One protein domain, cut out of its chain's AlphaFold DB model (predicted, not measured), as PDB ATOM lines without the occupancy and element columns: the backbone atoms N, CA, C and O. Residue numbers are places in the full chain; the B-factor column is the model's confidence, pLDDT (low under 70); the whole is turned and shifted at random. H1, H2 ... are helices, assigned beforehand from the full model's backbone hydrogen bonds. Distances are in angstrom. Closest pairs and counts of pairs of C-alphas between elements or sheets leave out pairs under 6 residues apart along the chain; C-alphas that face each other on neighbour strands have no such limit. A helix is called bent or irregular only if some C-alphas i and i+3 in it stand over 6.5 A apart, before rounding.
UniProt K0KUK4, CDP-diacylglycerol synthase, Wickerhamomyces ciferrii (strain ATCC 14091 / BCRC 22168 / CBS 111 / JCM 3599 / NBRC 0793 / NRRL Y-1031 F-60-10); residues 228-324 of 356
ATOM      1  N   ASN A 228      28.467 131.034 -39.073       97.69
ATOM      2  CA  ASN A 228      28.132 129.711 -38.559       97.69
ATOM      3  C   ASN A 228      26.623 129.416 -38.681       97.69
ATOM      4  O   ASN A 228      26.253 128.335 -39.137       97.69
ATOM      5  N   LEU A 229      25.750 130.377 -38.354       97.56
ATOM      6  CA  LEU A 229      24.296 130.241 -38.519       97.56
ATOM      7  C   LEU A 229      23.897 130.084 -39.996       97.56
ATOM      8  O   LEU A 229      23.120 129.190 -40.325       97.56
ATOM      9  N   ARG A 230      24.462 130.894 -40.903       96.12
ATOM     10  CA  ARG A 230      24.230 130.773 -42.360       96.12
ATOM     11  C   ARG A 230      24.681 129.414 -42.897       96.12
ATOM     12  O   ARG A 230      23.982 128.802 -43.706       96.12
ATOM     13  N   SER A 231      25.806 128.915 -42.393       97.06
ATOM     14  CA  SER A 231      26.347 127.607 -42.764       97.06
ATOM     15  C   SER A 231      25.477 126.450 -42.280       97.06
ATOM     16  O   SER A 231      25.191 125.522 -43.037       97.06
ATOM     17  N   ALA A 232      24.993 126.523 -41.040       97.88
ATOM     18  CA  ALA A 232      24.063 125.539 -40.497       97.88
ATOM     19  C   ALA A 232      22.729 125.538 -41.247       97.88
ATOM     20  O   ALA A 232      22.217 124.472 -41.575       97.88
ATOM     21  N   ALA A 233      22.200 126.722 -41.571       97.44
ATOM     22  CA  ALA A 233      20.992 126.875 -42.372       97.44
ATOM     23  C   ALA A 233      21.159 126.282 -43.779       97.44
ATOM     24  O   ALA A 233      20.292 125.544 -44.236       97.44
ATOM     25  N   THR A 234      22.289 126.552 -44.440       96.56
ATOM     26  CA  THR A 234      22.619 125.991 -45.759       96.56
ATOM     27  C   THR A 234      22.596 124.465 -45.732       96.56
ATOM     28  O   THR A 234      21.909 123.839 -46.540       96.56
ATOM     29  N   LEU A 235      23.304 123.857 -44.776       96.44
ATOM     30  CA  LEU A 235      23.384 122.403 -44.677       96.44
ATOM     31  C   LEU A 235      22.050 121.772 -44.257       96.44
ATOM     32  O   LEU A 235      21.646 120.756 -44.812       96.44
ATOM     33  N   ALA A 236      21.342 122.377 -43.302       95.94
ATOM     34  CA  ALA A 236      20.043 121.887 -42.862       95.94
ATOM     35  C   ALA A 236      19.000 121.937 -43.980       95.94
ATOM     36  O   ALA A 236      18.227 120.991 -44.106       95.94
ATOM     37  N   TYR A 237      19.009 122.999 -44.794       95.12
ATOM     38  CA  TYR A 237      18.146 123.122 -45.964       95.12
ATOM     39  C   TYR A 237      18.497 122.081 -47.031       95.12
ATOM     40  O   TYR A 237      17.602 121.393 -47.508       95.12
ATOM     41  N   GLY A 238      19.785 121.904 -47.349       93.31
ATOM     42  CA  GLY A 238      20.237 120.884 -48.307       93.31
ATOM     43  C   GLY A 238      19.947 119.441 -47.874       93.31
ATOM     44  O   GLY A 238      19.878 118.553 -48.715       93.31
ATOM     45  N   ASN A 239      19.740 119.205 -46.575       92.62
ATOM     46  CA  ASN A 239      19.345 117.908 -46.021       92.62
ATOM     47  C   ASN A 239      17.821 117.666 -46.024       92.62
ATOM     48  O   ASN A 239      17.381 116.597 -45.598       92.62
ATOM     49  N   MET A 240      17.001 118.646 -46.417       91.62
ATOM     50  CA  MET A 240      15.545 118.484 -46.486       91.62
ATOM     51  C   MET A 240      15.121 117.882 -47.824       91.62
ATOM     52  O   MET A 240      15.719 118.166 -48.857       91.62
ATOM     53  N   SER A 241      14.032 117.109 -47.815       86.75
ATOM     54  CA  SER A 241      13.321 116.822 -49.062       86.75
ATOM     55  C   SER A 241      12.701 118.112 -49.600       86.75
ATOM     56  O   SER A 241      12.201 118.945 -48.837       86.75
ATOM     57  N   HIS A 242      12.742 118.275 -50.917       85.19
ATOM     58  CA  HIS A 242      12.141 119.403 -51.628       85.19
ATOM     59  C   HIS A 242      10.882 118.998 -52.408       85.19
ATOM     60  O   HIS A 242      10.379 119.779 -53.207       85.19
ATOM     61  N   GLU A 243      10.375 117.784 -52.173       81.75
ATOM     62  CA  GLU A 243       9.137 117.273 -52.778       81.75
ATOM     63  C   GLU A 243       7.878 117.843 -52.107       81.75
ATOM     64  O   GLU A 243       6.812 117.885 -52.716       81.75
ATOM     65  N   THR A 244       7.997 118.300 -50.858       81.31
ATOM     66  CA  THR A 244       6.911 118.903 -50.078       81.31
ATOM     67  C   THR A 244       7.164 120.384 -49.827       81.31
ATOM     68  O   THR A 244       8.295 120.866 -49.926       81.31
ATOM     69  N   GLU A 245       6.117 121.109 -49.429       87.88
ATOM     70  CA  GLU A 245       6.259 122.489 -48.964       87.88
ATOM     71  C   GLU A 245       7.266 122.606 -47.810       87.88
ATOM     72  O   GLU A 245       7.469 121.680 -47.015       87.88
ATOM     73  N   PHE A 246       7.922 123.766 -47.729       92.25
ATOM     74  CA  PHE A 246       8.929 124.030 -46.711       92.25
ATOM     75  C   PHE A 246       8.319 123.978 -45.305       92.25
ATOM     76  O   PHE A 246       7.468 124.792 -44.949       92.25
ATOM     77  N   ASN A 247       8.813 123.049 -44.487       93.81
ATOM     78  CA  ASN A 247       8.428 122.915 -43.089       93.81
ATOM     79  C   ASN A 247       9.502 123.528 -42.176       93.81
ATOM     80  O   ASN A 247      10.586 122.967 -41.998       93.81
ATOM     81  N   GLU A 248       9.180 124.675 -41.577       94.94
ATOM     82  CA  GLU A 248      10.080 125.422 -40.691       94.94
ATOM     83  C   GLU A 248      10.481 124.621 -39.434       94.94
ATOM     84  O   GLU A 248      11.636 124.664 -39.005       94.94
ATOM     85  N   PHE A 249       9.566 123.829 -38.874       94.94
ATOM     86  CA  PHE A 249       9.849 122.996 -37.706       94.94
ATOM     87  C   PHE A 249      10.862 121.891 -38.022       94.94
ATOM     88  O   PHE A 249      11.841 121.716 -37.289       94.94
ATOM     89  N   GLU A 250      10.694 121.192 -39.147       94.62
ATOM     90  CA  GLU A 250      11.665 120.187 -39.599       94.62
ATOM     91  C   GLU A 250      13.016 120.812 -39.971       94.62
ATOM     92  O   GLU A 250      14.068 120.243 -39.677       94.62
ATOM     93  N   PHE A 251      13.018 122.027 -40.523       96.12
ATOM     94  CA  PHE A 251      14.249 122.777 -40.763       96.12
ATOM     95  C   PHE A 251      15.033 123.043 -39.463       96.12
ATOM     96  O   PHE A 251      16.233 122.753 -39.385       96.12
ATOM     97  N   PHE A 252      14.372 123.514 -38.401       97.19
ATOM     98  CA  PHE A 252      15.021 123.728 -37.099       97.19
ATOM     99  C   PHE A 252      15.460 122.423 -36.421       97.19
ATOM    100  O   PHE A 252      16.497 122.389 -35.740       97.19
ATOM    101  N   LYS A 253      14.731 121.323 -36.641       95.62
ATOM    102  CA  LYS A 253      15.168 119.984 -36.222       95.62
ATOM    103  C   LYS A 253      16.435 119.559 -36.947       95.62
ATOM    104  O   LYS A 253      17.365 119.097 -36.284       95.62
ATOM    105  N   ASN A 254      16.518 119.773 -38.258       95.38
ATOM    106  CA  ASN A 254      17.718 119.481 -39.039       95.38
ATOM    107  C   ASN A 254      18.923 120.293 -38.558       95.38
ATOM    108  O   ASN A 254      19.975 119.699 -38.325       95.38
ATOM    109  N   ILE A 255      18.764 121.597 -38.294       96.69
ATOM    110  CA  ILE A 255      19.813 122.430 -37.673       96.69
ATOM    111  C   ILE A 255      20.276 121.816 -36.348       96.69
ATOM    112  O   ILE A 255      21.469 121.626 -36.109       96.69
ATOM    113  N   THR A 256      19.330 121.478 -35.471       95.00
ATOM    114  CA  THR A 256      19.639 120.922 -34.150       95.00
ATOM    115  C   THR A 256      20.376 119.585 -34.269       95.00
ATOM    116  O   THR A 256      21.361 119.359 -33.556       95.00
ATOM    117  N   LYS A 257      19.948 118.727 -35.203       93.94
ATOM    118  CA  LYS A 257      20.497 117.392 -35.471       93.94
ATOM    119  C   LYS A 257      21.964 117.417 -35.892       93.94
ATOM    120  O   LYS A 257      22.684 116.502 -35.493       93.94
ATOM    121  N   LEU A 258      22.431 118.462 -36.588       94.44
ATOM    122  CA  LEU A 258      23.840 118.587 -36.999       94.44
ATOM    123  C   LEU A 258      24.790 118.362 -35.816       94.44
ATOM    124  O   LEU A 258      25.743 117.600 -35.909       94.44
ATOM    125  N   SER A 259      24.491 118.968 -34.663       89.62
ATOM    126  CA  SER A 259      25.334 118.879 -33.457       89.62
ATOM    127  C   SER A 259      25.279 117.538 -32.711       89.62
ATOM    128  O   SER A 259      26.057 117.327 -31.783       89.62
ATOM    129  N   TYR A 260      24.370 116.642 -33.099       86.50
ATOM    130  CA  TYR A 260      24.227 115.293 -32.541       86.50
ATOM    131  C   TYR A 260      24.711 114.206 -33.507       86.50
ATOM    132  O   TYR A 260      24.899 113.052 -33.112       86.50
ATOM    133  N   GLN A 261      24.936 114.560 -34.771       81.75
ATOM    134  CA  GLN A 261      25.374 113.639 -35.806       81.75
ATOM    135  C   GLN A 261      26.785 113.132 -35.499       81.75
ATOM    136  O   GLN A 261      27.756 113.866 -35.564       81.75
ATOM    137  N   GLY A 262      26.914 111.858 -35.132       69.19
ATOM    138  CA  GLY A 262      28.216 111.296 -34.759       69.19
ATOM    139  C   GLY A 262      28.591 111.441 -33.283       69.19
ATOM    140  O   GLY A 262      29.608 110.873 -32.892       69.19
ATOM    141  N   ASP A 263      27.786 112.110 -32.447       77.12
ATOM    142  CA  ASP A 263      28.070 112.213 -31.008       77.12
ATOM    143  C   ASP A 263      27.930 110.837 -30.347       77.12
ATOM    144  O   ASP A 263      26.843 110.251 -30.309       77.12
ATOM    145  N   ILE A 264      29.034 110.317 -29.803       69.50
ATOM    146  CA  ILE A 264      29.061 108.995 -29.170       69.50
ATOM    147  C   ILE A 264      28.098 108.904 -27.980       69.50
ATOM    148  O   ILE A 264      27.511 107.855 -27.735       69.50
ATOM    149  N   ARG A 265      27.858 110.013 -27.270       67.31
ATOM    150  CA  ARG A 265      26.938 110.051 -26.122       67.31
ATOM    151  C   ARG A 265      25.490 109.881 -26.569       67.31
ATOM    152  O   ARG A 265      24.704 109.264 -25.857       67.31
ATOM    153  N   TYR A 266      25.156 110.406 -27.746       69.81
ATOM    154  CA  TYR A 266      23.843 110.229 -28.356       69.81
ATOM    155  C   TYR A 266      23.700 108.814 -28.935       69.81
ATOM    156  O   TYR A 266      22.718 108.132 -28.658       69.81
ATOM    157  N   LYS A 267      24.723 108.325 -29.655       68.38
ATOM    158  CA  LYS A 267      24.738 106.978 -30.258       68.38
ATOM    159  C   LYS A 267      24.653 105.840 -29.235       68.38
ATOM    160  O   LYS A 267      24.014 104.835 -29.511       68.38
ATOM    161  N   LEU A 268      25.259 105.999 -28.058       65.31
ATOM    162  CA  LEU A 268      25.212 105.006 -26.976       65.31
ATOM    163  C   LEU A 268      23.909 105.054 -26.151       65.31
ATOM    164  O   LEU A 268      23.826 104.410 -25.108       65.31
ATOM    165  N   GLY A 269      22.903 105.836 -26.566       60.78
ATOM    166  CA  GLY A 269      21.610 105.913 -25.879       60.78
ATOM    167  C   GLY A 269      21.658 106.610 -24.516       60.78
ATOM    168  O   GLY A 269      20.722 106.494 -23.729       60.78
ATOM    169  N   ALA A 270      22.725 107.360 -24.215       62.25
ATOM    170  CA  ALA A 270      22.831 108.129 -22.973       62.25
ATOM    171  C   ALA A 270      22.033 109.451 -23.013       62.25
ATOM    172  O   ALA A 270      22.065 110.225 -22.052       62.25
ATOM    173  N   GLU A 271      21.331 109.727 -24.118       62.62
ATOM    174  CA  GLU A 271      20.451 110.881 -24.299       62.62
ATOM    175  C   GLU A 271      19.062 110.455 -24.805       62.62
ATOM    176  O   GLU A 271      18.923 109.468 -25.521       62.62
ATOM    177  N   ASN A 272      18.023 111.211 -24.431       70.38
ATOM    178  CA  ASN A 272      16.642 110.941 -24.839       70.38
ATOM    179  C   ASN A 272      16.487 111.091 -26.374       70.38
ATOM    180  O   ASN A 272      16.853 112.145 -26.900       70.38
ATOM    181  N   PRO A 273      15.907 110.114 -27.098       67.88
ATOM    182  CA  PRO A 273      15.731 110.186 -28.553       67.88
ATOM    183  C   PRO A 273      14.829 111.347 -29.009       67.88
ATOM    184  O   PRO A 273      15.027 111.886 -30.092       67.88
ATOM    185  N   LYS A 274      13.894 111.800 -28.163       81.25
ATOM    186  CA  LYS A 274      13.029 112.971 -28.418       81.25
ATOM    187  C   LYS A 274      13.681 114.300 -28.031       81.25
ATOM    188  O   LYS A 274      13.023 115.335 -27.990       81.25
ATOM    189  N   LYS A 275      14.966 114.302 -27.664       84.44
ATOM    190  CA  LYS A 275      15.648 115.508 -27.175       84.44
ATOM    191  C   LYS A 275      15.708 116.604 -28.232       84.44
ATOM    192  O   LYS A 275      15.556 117.765 -27.875       84.44
ATOM    193  N   ILE A 276      15.915 116.244 -29.498       89.75
ATOM    194  CA  ILE A 276      15.940 117.202 -30.611       89.75
ATOM    195  C   ILE A 276      14.575 117.883 -30.742       89.75
ATOM    196  O   ILE A 276      14.515 119.109 -30.690       89.75
ATOM    197  N   ASP A 277      13.499 117.094 -30.801       90.75
ATOM    198  CA  ASP A 277      12.129 117.609 -30.901       90.75
ATOM    199  C   ASP A 277      11.806 118.537 -29.726       90.75
ATOM    200  O   ASP A 277      11.433 119.687 -29.930       90.75
ATOM    201  N   LYS A 278      12.088 118.092 -28.492       89.25
ATOM    202  CA  LYS A 278      11.878 118.898 -27.280       89.25
ATOM    203  C   LYS A 278      12.695 120.191 -27.273       89.25
ATOM    204  O   LYS A 278      12.250 121.183 -26.703       89.25
ATOM    205  N   ILE A 279      13.912 120.199 -27.824       90.38
ATOM    206  CA  ILE A 279      14.720 121.424 -27.907       90.38
ATOM    207  C   ILE A 279      14.043 122.425 -28.839       90.38
ATOM    208  O   ILE A 279      13.931 123.591 -28.465       90.38
ATOM    209  N   VAL A 280      13.607 121.982 -30.019       94.06
ATOM    210  CA  VAL A 280      12.987 122.863 -31.014       94.06
ATOM    211  C   VAL A 280      11.624 123.344 -30.538       94.06
ATOM    212  O   VAL A 280      11.394 124.544 -30.536       94.06
ATOM    213  N   GLU A 281      10.768 122.448 -30.051       93.12
ATOM    214  CA  GLU A 281       9.427 122.770 -29.550       93.12
ATOM    215  C   GLU A 281       9.469 123.836 -28.445       93.12
ATOM    216  O   GLU A 281       8.845 124.887 -28.568       93.12
ATOM    217  N   ASN A 282      10.296 123.633 -27.415       90.25
ATOM    218  CA  ASN A 282      10.390 124.570 -26.289       90.25
ATOM    219  C   ASN A 282      11.067 125.905 -26.643       90.25
ATOM    220  O   ASN A 282      11.014 126.842 -25.852       90.25
ATOM    221  N   ASN A 283      11.761 125.994 -27.781       92.00
ATOM    222  CA  ASN A 283      12.509 127.192 -28.178       92.00
ATOM    223  C   ASN A 283      12.085 127.707 -29.556       92.00
ATOM    224  O   ASN A 283      12.842 128.454 -30.177       92.00
ATOM    225  N   TYR A 284      10.910 127.308 -30.045       94.62
ATOM    226  CA  TYR A 284      10.518 127.504 -31.439       94.62
ATOM    227  C   TYR A 284      10.571 128.977 -31.848       94.62
ATOM    228  O   TYR A 284      11.238 129.329 -32.819       94.62
ATOM    229  N   GLN A 285       9.983 129.856 -31.031       94.44
ATOM    230  CA  GLN A 285      10.000 131.307 -31.251       94.44
ATOM    231  C   GLN A 285      11.427 131.876 -31.297       94.44
ATOM    232  O   GLN A 285      11.744 132.705 -32.147       94.44
ATOM    233  N   TYR A 286      12.330 131.381 -30.447       94.94
ATOM    234  CA  TYR A 286      13.727 131.813 -30.456       94.94
ATOM    235  C   TYR A 286      14.487 131.327 -31.692       94.94
ATOM    236  O   TYR A 286      15.343 132.049 -32.197       94.94
ATOM    237  N   PHE A 287      14.183 130.131 -32.205       96.50
ATOM    238  CA  PHE A 287      14.716 129.678 -33.493       96.50
ATOM    239  C   PHE A 287      14.221 130.560 -34.643       96.50
ATOM    240  O   PHE A 287      15.030 130.956 -35.484       96.50
ATOM    241  N   GLN A 288      12.934 130.924 -34.644       95.94
ATOM    242  CA  GLN A 288      12.379 131.858 -35.624       95.94
ATOM    243  C   GLN A 288      13.133 133.191 -35.588       95.94
ATOM    244  O   GLN A 288      13.601 133.649 -36.625       95.94
ATOM    245  N   GLU A 289      13.348 133.784 -34.410       94.38
ATOM    246  CA  GLU A 289      14.135 135.018 -34.271       94.38
ATOM    247  C   GLU A 289      15.584 134.861 -34.759       94.38
ATOM    248  O   GLU A 289      16.068 135.701 -35.524       94.38
ATOM    249  N   TYR A 290      16.257 133.769 -34.370       94.62
ATOM    250  CA  TYR A 290      17.648 133.480 -34.742       94.62
ATOM    251  C   TYR A 290      17.845 133.394 -36.253       94.62
ATOM    252  O   TYR A 290      18.836 133.913 -36.775       94.62
ATOM    253  N   TYR A 291      16.920 132.738 -36.955       96.69
ATOM    254  CA  TYR A 291      17.079 132.411 -38.369       96.69
ATOM    255  C   TYR A 291      16.278 133.308 -39.312       96.69
ATOM    256  O   TYR A 291      16.580 133.309 -40.502       96.69
ATOM    257  N   LYS A 292      15.348 134.142 -38.828       93.75
ATOM    258  CA  LYS A 292      14.527 135.049 -39.656       93.75
ATOM    259  C   LYS A 292      15.294 135.794 -40.761       93.75
ATOM    260  O   LYS A 292      14.849 135.725 -41.907       93.75
ATOM    261  N   PRO A 293      16.423 136.488 -40.496       90.62
ATOM    262  CA  PRO A 293      17.144 137.178 -41.568       90.62
ATOM    263  C   PRO A 293      17.872 136.218 -42.524       90.62
ATOM    264  O   PRO A 293      18.112 136.572 -43.672       90.62
ATOM    265  N   ILE A 294      18.194 135.005 -42.071       93.81
ATOM    266  CA  ILE A 294      18.971 133.999 -42.810       93.81
ATOM    267  C   ILE A 294      18.070 133.159 -43.723       93.81
ATOM    268  O   ILE A 294      18.488 132.786 -44.817       93.81
ATOM    269  N   LEU A 295      16.828 132.882 -43.310       92.69
ATOM    270  CA  LEU A 295      15.879 132.073 -44.081       92.69
ATOM    271  C   LEU A 295      15.677 132.637 -45.489       92.69
ATOM    272  O   LEU A 295      15.721 131.889 -46.460       92.69
ATOM    273  N   ASN A 296      15.529 133.957 -45.624       87.38
ATOM    274  CA  ASN A 296      15.366 134.579 -46.938       87.38
ATOM    275  C   ASN A 296      16.618 134.416 -47.825       87.38
ATOM    276  O   ASN A 296      16.487 134.133 -49.014       87.38
ATOM    277  N   GLU A 297      17.820 134.555 -47.259       86.88
ATOM    278  CA  GLU A 297      19.079 134.370 -47.999       86.88
ATOM    279  C   GLU A 297      19.247 132.920 -48.480       86.88
ATOM    280  O   GLU A 297      19.555 132.663 -49.644       86.88
ATOM    281  N   VAL A 298      19.020 131.951 -47.595       89.81
ATOM    282  CA  VAL A 298      19.290 130.538 -47.891       89.81
ATOM    283  C   VAL A 298      18.167 129.916 -48.717       89.81
ATOM    284  O   VAL A 298      18.426 129.248 -49.713       89.81
ATOM    285  N   ILE A 299      16.909 130.138 -48.335       87.06
ATOM    286  CA  ILE A 299      15.765 129.442 -48.936       87.06
ATOM    287  C   ILE A 299      15.304 130.143 -50.208       87.06
ATOM    288  O   ILE A 299      15.114 129.470 -51.220       87.06
ATOM    289  N   ASN A 300      15.144 131.468 -50.186       85.06
ATOM    290  CA  ASN A 300      14.592 132.196 -51.334       85.06
ATOM    291  C   ASN A 300      15.684 132.576 -52.336       85.06
ATOM    292  O   ASN A 300      15.503 132.391 -53.536       85.06
ATOM    293  N   GLN A 301      16.825 133.079 -51.857       87.19
ATOM    294  CA  GLN A 301      17.921 133.519 -52.732       87.19
ATOM    295  C   GLN A 301      18.909 132.400 -53.087       87.19
ATOM    296  O   GLN A 301      19.771 132.613 -53.936       87.19
ATOM    297  N   LYS A 302      18.797 131.220 -52.456       86.19
ATOM    298  CA  LYS A 302      19.705 130.073 -52.654       86.19
ATOM    299  C   LYS A 302      21.180 130.434 -52.451       86.19
ATOM    300  O   LYS A 302      22.070 129.854 -53.074       86.19
ATOM    301  N   HIS A 303      21.455 131.401 -51.576       87.62
ATOM    302  CA  HIS A 303      22.816 131.793 -51.246       87.62
ATOM    303  C   HIS A 303      23.380 130.815 -50.216       87.62
ATOM    304  O   HIS A 303      23.243 130.995 -49.006       87.62
ATOM    305  N   PHE A 304      24.010 129.761 -50.720       89.88
ATOM    306  CA  PHE A 304      24.623 128.728 -49.900       89.88
ATOM    307  C   PHE A 304      26.041 129.115 -49.495       89.88
ATOM    308  O   PHE A 304      26.871 129.476 -50.330       89.88
ATOM    309  N   VAL A 305      26.308 129.031 -48.195       88.62
ATOM    310  CA  VAL A 305      27.613 129.313 -47.593       88.62
ATOM    311  C   VAL A 305      27.978 128.133 -46.711       88.62
ATOM    312  O   VAL A 305      27.149 127.666 -45.939       88.62
ATOM    313  N   LEU A 306      29.208 127.641 -46.828       92.31
ATOM    314  CA  LEU A 306      29.763 126.611 -45.956       92.31
ATOM    315  C   LEU A 306      31.205 126.981 -45.585       92.31
ATOM    316  O   LEU A 306      31.856 127.712 -46.341       92.31
ATOM    317  N   PRO A 307      31.726 126.484 -44.449       91.56
ATOM    318  CA  PRO A 307      33.110 126.717 -44.065       91.56
ATOM    319  C   PRO A 307      34.110 126.176 -45.095       91.56
ATOM    320  O   PRO A 307      33.792 125.243 -45.840       91.56
ATOM    321  N   PRO A 308      35.350 126.693 -45.113       88.94
ATOM    322  CA  PRO A 308      36.388 126.204 -46.011       88.94
ATOM    323  C   PRO A 308      36.550 124.680 -45.950       88.94
ATOM    324  O   PRO A 308      36.676 124.087 -44.879       88.94
ATOM    325  N   GLY A 309      36.544 124.037 -47.118       91.00
ATOM    326  CA  GLY A 309      36.666 122.584 -47.247       91.00
ATOM    327  C   GLY A 309      35.361 121.798 -47.072       91.00
ATOM    328  O   GLY A 309      35.380 120.582 -47.281       91.00
ATOM    329  N   PHE A 310      34.241 122.442 -46.738       93.06
ATOM    330  CA  PHE A 310      32.921 121.813 -46.698       93.06
ATOM    331  C   PHE A 310      32.151 122.064 -48.000       93.06
ATOM    332  O   PHE A 310      32.138 123.169 -48.535       93.06
ATOM    333  N   THR A 311      31.489 121.023 -48.498       95.25
ATOM    334  CA  THR A 311      30.516 121.072 -49.599       95.25
ATOM    335  C   THR A 311      29.239 120.370 -49.151       95.25
ATOM    336  O   THR A 311      29.278 119.601 -48.190       95.25
ATOM    337  N   LEU A 312      28.112 120.595 -49.830       93.50
ATOM    338  CA  LEU A 312      26.859 119.906 -49.489       93.50
ATOM    339  C   LEU A 312      27.021 118.375 -49.525       93.50
ATOM    340  O   LEU A 312      26.532 117.691 -48.628       93.50
ATOM    341  N   ASP A 313      27.810 117.860 -50.470       94.62
ATOM    342  CA  ASP A 313      28.043 116.419 -50.629       94.62
ATOM    343  C   ASP A 313      28.881 115.813 -49.495       94.62
ATOM    344  O   ASP A 313      28.640 114.687 -49.063       94.62
ATOM    345  N   ASN A 314      29.883 116.545 -48.992       96.19
ATOM    346  CA  ASN A 314      30.830 116.002 -48.015       96.19
ATOM    347  C   ASN A 314      30.534 116.409 -46.564       96.19
ATOM    348  O   ASN A 314      31.053 115.779 -45.638       96.19
ATOM    349  N   ALA A 315      29.718 117.446 -46.347       95.75
ATOM    350  CA  ALA A 315      29.615 118.094 -45.047       95.75
ATOM    351  C   ALA A 315      29.073 117.161 -43.965       95.75
ATOM    352  O   ALA A 315      29.632 117.106 -42.872       95.75
ATOM    353  N   ASN A 316      28.042 116.375 -44.279       94.75
ATOM    354  CA  ASN A 316      27.456 115.417 -43.342       94.75
ATOM    355  C   ASN A 316      28.470 114.353 -42.883       94.75
ATOM    356  O   ASN A 316      28.567 114.062 -41.689       94.75
ATOM    357  N   SER A 317      29.249 113.793 -43.814       95.12
ATOM    358  CA  SER A 317      30.278 112.794 -43.499       95.12
ATOM    359  C   SER A 317      31.416 113.409 -42.680       95.12
ATOM    360  O   SER A 317      31.772 112.879 -41.627       95.12
ATOM    361  N   LYS A 318      31.921 114.583 -43.087       95.88
ATOM    362  CA  LYS A 318      32.978 115.292 -42.351       95.88
ATOM    363  C   LYS A 318      32.546 115.681 -40.941       95.88
ATOM    364  O   LYS A 318      33.303 115.458 -39.998       95.88
ATOM    365  N   LEU A 319      31.337 116.225 -40.778       94.62
ATOM    366  CA  LEU A 319      30.801 116.571 -39.461       94.62
ATOM    367  C   LEU A 319      30.681 115.339 -38.572       94.62
ATOM    368  O   LEU A 319      31.117 115.383 -37.425       94.62
ATOM    369  N   GLN A 320      30.161 114.230 -39.102       93.38
ATOM    370  CA  GLN A 320      30.066 112.986 -38.346       93.38
ATOM    371  C   GLN A 320      31.433 112.534 -37.813       93.38
ATOM    372  O   GLN A 320      31.535 112.176 -36.638       93.38
ATOM    373  N   ASP A 321      32.479 112.582 -38.639       93.12
ATOM    374  CA  ASP A 321      33.838 112.202 -38.243       93.12
ATOM    375  C   ASP A 321      34.435 113.160 -37.208       93.12
ATOM    376  O   ASP A 321      35.012 112.723 -36.206       93.12
ATOM    377  N   ILE A 322      34.282 114.469 -37.424       93.75
ATOM    378  CA  ILE A 322      34.761 115.513 -36.513       93.75
ATOM    379  C   ILE A 322      34.101 115.357 -35.141       93.75
ATOM    380  O   ILE A 322      34.795 115.294 -34.119       93.75
ATOM    381  N   ILE A 323      32.773 115.239 -35.103       92.12
ATOM    382  CA  ILE A 323      32.001 115.115 -33.866       92.12
ATOM    383  C   ILE A 323      32.331 113.794 -33.166       92.12
ATOM    384  O   ILE A 323      32.523 113.775 -31.947       92.12
ATOM    385  N   PHE A 324      32.470 112.690 -33.903       88.25
ATOM    386  CA  PHE A 324      32.822 111.395 -33.321       88.25
ATOM    387  C   PHE A 324      34.205 111.418 -32.656       88.25
ATOM    388  O   PHE A 324      34.340 111.053 -31.482       88.25
TER     389      PHE A 324
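What this domain is: This is residues 228 to 324 of the 356 residues of the protein "CDP-diacylglycerol synthase" of Wickerhamomyces ciferrii (strain ATCC 14091 / BCRC 22168 / CBS 111 / JCM 3599 / NBRC 0793 / NRRL Y-1031 F-60-10) (UniProt K0KUK4). The longest helix, H5, runs over one side of a small crossed pair of helices, H1 and H2, while H4 packs on H2 and H6 meets H1 end to end. From H3 through H4, H5 and the long link to H6, the printed part makes a wide loop round H1 and H2, its last residue, Phe 324, coming back near Ile 264 of H3, and residues 268 to 274 stick out. The printed part has 97 residues with six named helices, H1 to H6 in that order, and no named strand; the class is all helix. The whole is compact, with a radius of gyration of the C-alphas of 13.6 A, and spans 39 by 33 by 26 A.

Where its parts are: H5, residues 284 to 300, is 20.8 A from first to last C-alpha and has a kink of 68 degrees near residue 294; it is irregular, with C-alphas 290 and 293 7.8 A apart. H1, residues 228 to 238, is 15.3 A long and begins at C-alpha 228 (28.132, 129.711, -38.559). H2, residues 248 to 258, is 15.8 A long. H4, residues 275 to 282, measures 10.5 A, and H3, residues 264 to 267, 4.9 A. H6, residues 312 to 324, is 19.2 A long and ends at C-alpha 324 (32.822, 111.395, -33.321); it is irregular, with C-alphas 313 and 316 7.4 A apart.

How they stand to each other: H1 is the hub, touching three helices. H5 touches it at a steep tilt of 69.8 degrees, only just short of about perpendicular; their closest C-alphas, of Thr 234 and Val 298, are 6.0 A apart. H2 touches H1 at 68 degrees, also only just steep, with C-alphas of Ala 236 and Asn 254 closest at 5.1 A. H6, with residues 312 to 315 alone, only just touches H1, only at their ends, with 3 pairs of C-alphas within 8 A, Leu 235 and Leu 312 closest at 6.4 A. H4 touches H2 at a steep tilt of 41 degrees, opposite ways, closest at Lys 253 and Ile 276, C-alphas 6.3 A apart. H3 touches no helix, but is close but not clearly touching to H6, the C-alphas of Ile 264 and Phe 324 being 6.1 A apart. Every O i to N i+4 pair is within hydrogen-bond range in H1, H2 and H4, against 9 of 13 in H5 and 7 of 9 in H6; H3 is too short for such a pair.

The domain as a whole: The C-alphas farthest apart, of Ala 270 and Gln 301, are 39.4 A apart. The printed part has no cut, and the link from H5 to H6, 11 residues, is long. Mean pLDDT of the printed part is 89.2; residues 262, 264 to 271 and 273 are under 70.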